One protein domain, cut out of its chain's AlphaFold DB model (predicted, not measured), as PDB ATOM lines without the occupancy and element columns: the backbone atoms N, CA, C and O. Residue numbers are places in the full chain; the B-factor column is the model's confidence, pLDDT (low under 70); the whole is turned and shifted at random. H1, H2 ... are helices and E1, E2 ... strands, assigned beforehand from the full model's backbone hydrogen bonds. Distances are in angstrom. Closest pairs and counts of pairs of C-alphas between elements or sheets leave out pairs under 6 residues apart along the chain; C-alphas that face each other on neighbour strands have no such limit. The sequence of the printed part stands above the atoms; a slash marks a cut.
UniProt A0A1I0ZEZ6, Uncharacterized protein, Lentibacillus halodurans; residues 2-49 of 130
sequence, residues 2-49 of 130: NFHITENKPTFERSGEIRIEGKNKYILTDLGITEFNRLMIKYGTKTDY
ATOM      1  N   ASN A   2     191.249 168.705 206.533       25.97
ATOM      2  CA  ASN A   2     190.593 168.991 205.254       25.97
ATOM      3  C   ASN A   2     189.431 168.016 205.074       25.97
ATOM      4  O   ASN A   2     189.654 166.844 204.772       25.97
ATOM      5  N   PHE A   3     188.202 168.490 205.273       36.69
ATOM      6  CA  PHE A   3     187.009 167.742 204.893       36.69
ATOM      7  C   PHE A   3     186.992 167.619 203.365       36.69
ATOM      8  O   PHE A   3     186.682 168.581 202.666       36.69
ATOM      9  N   HIS A   4     187.363 166.452 202.840       42.56
ATOM     10  CA  HIS A   4     187.111 166.123 201.441       42.56
ATOM     11  C   HIS A   4     185.630 165.768 201.321       42.56
ATOM     12  O   HIS A   4     185.229 164.627 201.556       42.56
ATOM     13  N   ILE A   5     184.803 166.766 201.004       55.09
ATOM     14  CA  ILE A   5     183.455 166.516 200.496       55.09
ATOM     15  C   ILE A   5     183.662 165.798 199.167       55.09
ATOM     16  O   ILE A   5     184.250 166.349 198.241       55.09
ATOM     17  N   THR A   6     183.283 164.527 199.102       45.97
ATOM     18  CA  THR A   6     183.395 163.764 197.862       45.97
ATOM     19  C   THR A   6     182.326 164.279 196.904       45.97
ATOM     20  O   THR A   6     181.155 163.942 197.040       45.97
ATOM     21  N   GLU A   7     182.731 165.093 195.923       48.81
ATOM     22  CA  GLU A   7     181.875 165.590 194.826       48.81
ATOM     23  C   GLU A   7     181.200 164.449 194.031       48.81
ATOM     24  O   GLU A   7     180.241 164.667 193.300       48.81
ATOM     25  N   ASN A   8     181.642 163.201 194.237       49.88
ATOM     26  CA  ASN A   8     181.069 161.988 193.650       49.88
ATOM     27  C   ASN A   8     179.709 161.561 194.237       49.88
ATOM     28  O   ASN A   8     179.132 160.582 193.762       49.88
ATOM     29  N   LYS A   9     179.177 162.249 195.258       57.03
ATOM     30  CA  LYS A   9     177.773 162.104 195.675       57.03
ATOM     31  C   LYS A   9     177.081 163.463 195.548       57.03
ATOM     32  O   LYS A   9     177.534 164.403 196.200       57.03
ATOM     33  N   PRO A  10     175.977 163.588 194.783       70.00
ATOM     34  CA  PRO A  10     175.305 164.867 194.537       70.00
ATOM     35  C   PRO A  10     174.495 165.352 195.751       70.00
ATOM     36  O   PRO A  10     173.387 165.855 195.611       70.00
ATOM     37  N   THR A  11     175.010 165.157 196.965       71.12
ATOM     38  CA  THR A  11     174.379 165.536 198.234       71.12
ATOM     39  C   THR A  11     174.782 166.936 198.690       71.12
ATOM     40  O   THR A  11     174.103 167.522 199.527       71.12
ATOM     41  N   PHE A  12     175.874 167.479 198.148       72.25
ATOM     42  CA  PHE A  12     176.330 168.843 198.397       72.25
ATOM     43  C   PHE A  12     176.655 169.523 197.074       72.25
ATOM     44  O   PHE A  12     177.247 168.907 196.191       72.25
ATOM     45  N   GLU A  13     176.326 170.803 196.969       75.19
ATOM     46  CA  GLU A  13     176.726 171.655 195.854       75.19
ATOM     47  C   GLU A  13     177.438 172.906 196.371       75.19
ATOM     48  O   GLU A  13     177.255 173.347 197.513       75.19
ATOM     49  N   ARG A  14     178.321 173.461 195.542       68.19
ATOM     50  CA  ARG A  14     179.047 174.680 195.887       68.19
ATOM     51  C   ARG A  14     178.087 175.865 195.811       68.19
ATOM     52  O   ARG A  14     177.427 176.058 194.797       68.19
ATOM     53  N   SER A  15     178.053 176.683 196.859       63.78
ATOM     54  CA  SER A  15     177.269 177.919 196.847       63.78
ATOM     55  C   SER A  15     177.809 178.867 195.768       63.78
ATOM     56  O   SER A  15     179.017 179.101 195.700       63.78
ATOM     57  N   GLY A  16     176.915 179.408 194.936       57.41
ATOM     58  CA  GLY A  16     177.244 180.354 193.862       57.41
ATOM     59  C   GLY A  16     177.617 181.768 194.331       57.41
ATOM     60  O   GLY A  16     177.820 182.648 193.499       57.41
ATOM     61  N   GLU A  17     177.699 182.015 195.642       56.12
ATOM     62  CA  GLU A  17     178.094 183.317 196.183       56.12
ATOM     63  C   GLU A  17     179.578 183.632 195.927       56.12
ATOM     64  O   GLU A  17     180.455 182.768 196.003       56.12
ATOM     65  N   ILE A  18     179.855 184.913 195.655       51.53
ATOM     66  CA  ILE A  18     181.193 185.466 195.409       51.53
ATOM     67  C   ILE A  18     182.165 185.018 196.511       51.53
ATOM     68  O   ILE A  18     181.872 185.112 197.704       51.53
ATOM     69  N   ARG A  19     183.352 184.547 196.102       53.81
ATOM     70  CA  ARG A  19     184.470 184.217 196.997       53.81
ATOM     71  C   ARG A  19     184.832 185.438 197.842       53.81
ATOM     72  O   ARG A  19     185.517 186.335 197.366       53.81
ATOM     73  N   ILE A  20     184.456 185.422 199.111       54.50
ATOM     74  CA  ILE A  20     185.036 186.310 200.113       54.50
ATOM     75  C   ILE A  20     186.054 185.448 200.880       54.50
ATOM     76  O   ILE A  20     185.698 184.420 201.452       54.50
ATOM     77  N   GLU A  21     187.341 185.803 200.787       61.84
ATOM     78  CA  GLU A  21     188.474 185.198 201.527       61.84
ATOM     79  C   GLU A  21     188.892 183.746 201.187       61.84
ATOM     80  O   GLU A  21     189.467 183.046 202.018       61.84
ATOM     81  N   GLY A  22     188.641 183.245 199.973       56.66
ATOM     82  CA  GLY A  22     189.215 181.960 199.527       56.66
ATOM     83  C   GLY A  22     188.633 180.695 200.183       56.66
ATOM     84  O   GLY A  22     189.107 179.594 199.904       56.66
ATOM     85  N   LYS A  23     187.578 180.817 200.996       68.06
ATOM     86  CA  LYS A  23     186.856 179.680 201.593       68.06
ATOM     87  C   LYS A  23     185.778 179.163 200.634       68.06
ATOM     88  O   LYS A  23     185.033 179.942 200.045       68.06
ATOM     89  N   ASN A  24     185.687 177.843 200.473       74.62
ATOM     90  CA  ASN A  24     184.588 177.214 199.736       74.62
ATOM     91  C   ASN A  24     183.349 177.130 200.642       74.62
ATOM     92  O   ASN A  24     183.443 176.616 201.755       74.62
ATOM     93  N   LYS A  25     182.202 177.622 200.160       77.44
ATOM     94  CA  LYS A  25     180.891 177.455 200.801       77.44
ATOM     95  C   LYS A  25     180.120 176.334 200.103       77.44
ATOM     96  O   LYS A  25     180.123 176.271 198.873       77.44
ATOM     97  N   TYR A  26     179.438 175.496 200.876       82.56
ATOM     98  CA  TYR A  26     178.640 174.378 200.373       82.56
ATOM     99  C   TYR A  26     177.226 174.446 200.939       82.56
ATOM    100  O   TYR A  26     177.044 174.839 202.092       82.56
ATOM    101  N   ILE A  27     176.253 174.042 200.132       83.94
ATOM    102  CA  ILE A  27     174.852 173.883 200.521       83.94
ATOM    103  C   ILE A  27     174.412 172.440 200.250       83.94
ATOM    104  O   ILE A  27     174.966 171.762 199.383       83.94
ATOM    105  N   LEU A  28     173.464 171.947 201.048       83.81
ATOM    106  CA  LEU A  28     172.845 170.642 200.822       83.81
ATOM    107  C   LEU A  28     171.915 170.731 199.612       83.81
ATOM    108  O   LEU A  28     171.113 171.656 199.528       83.81
ATOM    109  N   THR A  29     171.994 169.745 198.724       87.69
ATOM    110  CA  THR A  29     171.003 169.563 197.654       87.69
ATOM    111  C   THR A  29     169.748 168.878 198.206       87.69
ATOM    112  O   THR A  29     169.784 168.282 199.288       87.69
ATOM    113  N   ASP A  30     168.658 168.847 197.438       88.69
ATOM    114  CA  ASP A  30     167.451 168.080 197.794       88.69
ATOM    115  C   ASP A  30     167.740 166.586 198.010       88.69
ATOM    116  O   ASP A  30     167.206 165.951 198.929       88.69
ATOM    117  N   LEU A  31     168.648 166.017 197.207       87.62
ATOM    118  CA  LEU A  31     169.123 164.649 197.401       87.62
ATOM    119  C   LEU A  31     169.896 164.514 198.719       87.62
ATOM    120  O   LEU A  31     169.724 163.528 199.436       87.62
ATOM    121  N   GLY A  32     170.723 165.504 199.060       87.25
ATOM    122  CA  GLY A  32     171.439 165.560 200.332       87.25
ATOM    123  C   GLY A  32     170.507 165.628 201.534       87.25
ATOM    124  O   GLY A  32     170.708 164.891 202.497       87.25
ATOM    125  N   ILE A  33     169.456 166.446 201.464       90.56
ATOM    126  CA  ILE A  33     168.417 166.530 202.500       90.56
ATOM    127  C   ILE A  33     167.685 165.189 202.632       90.56
ATOM    128  O   ILE A  33     167.489 164.693 203.743       90.56
ATOM    129  N   THR A  34     167.319 164.569 201.508       92.88
ATOM    130  CA  THR A  34     166.647 163.260 201.489       92.88
ATOM    131  C   THR A  34     167.510 162.183 202.145       92.88
ATOM    132  O   THR A  34     167.037 161.445 203.013       92.88
ATOM    133  N   GLU A  35     168.791 162.119 201.784       89.75
ATOM    134  CA  GLU A  35     169.726 161.154 202.358       89.75
ATOM    135  C   GLU A  35     169.986 161.428 203.843       89.75
ATOM    136  O   GLU A  35     169.998 160.495 204.647       89.75
ATOM    137  N   PHE A  36     170.112 162.697 204.238       89.31
ATOM    138  CA  PHE A  36     170.221 163.089 205.640       89.31
ATOM    139  C   PHE A  36     169.024 162.582 206.454       89.31
ATOM    140  O   PHE A  36     169.210 161.898 207.461       89.31
ATOM    141  N   ASN A  37     167.799 162.830 205.988       90.69
ATOM    142  CA  ASN A  37     166.582 162.375 206.664       90.69
ATOM    143  C   ASN A  37     166.519 160.845 206.763       90.69
ATOM    144  O   ASN A  37     166.206 160.301 207.824       90.69
ATOM    145  N   ARG A  38     166.881 160.133 205.689       92.94
ATOM    146  CA  ARG A  38     166.954 158.664 205.688       92.94
ATOM    147  C   ARG A  38     167.944 158.145 206.735       92.94
ATOM    148  O   ARG A  38     167.644 157.179 207.438       92.94
ATOM    149  N   LEU A  39     169.113 158.777 206.856       89.06
ATOM    150  CA  LEU A  39     170.124 158.420 207.854       89.06
ATOM    151  C   LEU A  39     169.658 158.733 209.279       89.06
ATOM    152  O   LEU A  39     169.841 157.893 210.158       89.06
ATOM    153  N   MET A  40     169.001 159.873 209.498       87.25
ATOM    154  CA  MET A  40     168.424 160.229 210.798       87.25
ATOM    155  C   MET A  40     167.386 159.204 211.262       87.25
ATOM    156  O   MET A  40     167.422 158.791 212.416       87.25
ATOM    157  N   ILE A  41     166.519 158.719 210.369       88.19
ATOM    158  CA  ILE A  41     165.562 157.647 210.694       88.19
ATOM    159  C   ILE A  41     166.293 156.332 210.996       88.19
ATOM    160  O   ILE A  41     165.955 155.630 211.945       88.19
ATOM    161  N   LYS A  42     167.305 155.982 210.191       87.25
ATOM    162  CA  LYS A  42     168.003 154.694 210.307       87.25
ATOM    163  C   LYS A  42     168.885 154.589 211.556       87.25
ATOM    164  O   LYS A  42     169.016 153.491 212.104       87.25
ATOM    165  N   TYR A  43     169.538 155.680 211.948       83.56
ATOM    166  CA  TYR A  43     170.587 155.681 212.972       83.56
ATOM    167  C   TYR A  43     170.291 156.588 214.166       83.56
ATOM    168  O   TYR A  43     170.922 156.416 215.200       83.56
ATOM    169  N   GLY A  44     169.326 157.507 214.077       78.44
ATOM    170  CA  GLY A  44     169.045 158.475 215.143       78.44
ATOM    171  C   GLY A  44     168.573 157.855 216.462       78.44
ATOM    172  O   GLY A  44     168.612 158.520 217.491       78.44
ATOM    173  N   THR A  45     168.155 156.588 216.445       76.25
ATOM    174  CA  THR A  45     167.729 155.819 217.626       76.25
ATOM    175  C   THR A  45     168.677 154.677 217.986       76.25
ATOM    176  O   THR A  45     168.434 153.965 218.958       76.25
ATOM    177  N   LYS A  46     169.748 154.469 217.212       76.88
ATOM    178  CA  LYS A  46     170.703 153.391 217.464       76.88
ATOM    179  C   LYS A  46     171.789 153.878 218.408       76.88
ATOM    180  O   LYS A  46     172.520 154.813 218.099       76.88
ATOM    181  N   THR A  47     171.904 153.216 219.548       65.75
ATOM    182  CA  THR A  47     173.038 153.357 220.459       65.75
ATOM    183  C   THR A  47     174.043 152.259 220.149       65.75
ATOM    184  O   THR A  47     173.797 151.096 220.471       65.75
ATOM    185  N   ASP A  48     175.156 152.618 219.518       59.56
ATOM    186  CA  ASP A  48     176.289 151.707 219.377       59.56
ATOM    187  C   ASP A  48     177.119 151.708 220.665       59.56
ATOM    188  O   ASP A  48     177.305 152.743 221.313       59.56
ATOM    189  N   TYR A  49     177.635 150.538 221.036       59.50
ATOM    190  CA  TYR A  49     178.575 150.426 222.143       59.50
ATOM    191  C   TYR A  49     179.878 151.134 221.771       59.50
ATOM    192  O   TYR A  49     180.542 150.786 220.794       59.50
TER     193      TYR A  49
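What this domain is: This is residues 2 to 49 of the 130 residues of an uncharacterized protein of Lentibacillus halodurans (UniProt A0A1I0ZEZ6). Going along the printed part, you meet a long strand-less lead-in, then a small two-stranded hairpin, E1 and E2, with a wide loop at one end, and then a single helix, H1, running off from the hairpin's other end. The tip of the loop, residues 18 to 23, sticks out at one end of the long axis, and residues 37 to 49, of which 37 to 43 belong to H1, stick out at the other. There are 48 residues printed, with two named strands and one named helix in the order E1, E2, H1; the sheet E1 - E2 is antiparallel. The class is mixed, helices and strands, with under half of the residues in named elements. The whole is only just loose, close to extended, with a radius of gyration of the C-alphas of 14.2 A, and its C-alphas span 41 by 24 by 18 A.

Where its parts are: Start at C-alpha 2, at (190.593, 168.991, 205.254), and go through residues 2 to 11, which hold no named element. Strand E1, residues 12 to 14, begins at C-alpha 12, at (176.330, 168.843, 198.397), and is 6.9 A long. Strand E2, residues 26 to 28, is also 6.9 A long from first to last C-alpha. Helix H1, residues 30 to 43, runs 19.8 A, from C-alpha 30 at (167.451, 168.080, 197.794) to C-alpha 43 at (170.587, 155.681, 212.972).

How they stand to each other: Look first at E1 and E2, a hairpin of antiparallel neighbours, with 144 degrees between their directions. The C-alphas of Phe 12 and Leu 28 face each other at 4.6 A, and those of Arg 14 and Tyr 26 at 4.5 A. Between the strands, N 13 and O 27 are within hydrogen-bond range at 2.9 A, and so are N 27 and O 13 at 2.9 A. From E2 go on to H1, in which every O i to N i+4 pair is within hydrogen-bond range. The closest C-alphas of E1 and H1 are those of Phe 12 and Gly 32, 6.2 A apart, while their centres are 16.0 A apart.

The domain as a whole: The two C-alphas farthest apart are those of Ile 18 and Tyr 49, 44.2 A, and the outline is elongated. The printed part has no cut. The link from E1 to E2 is long, with 11 residues, and the link from E2 to H1 is tight, with 1 residue. In the B-factor column you will find a mean pLDDT of the printed part of 70.7; this predicted model is under 70 at residues 2 to 9, 14 to 23 and 47 to 49, while H1 has a mean of 89.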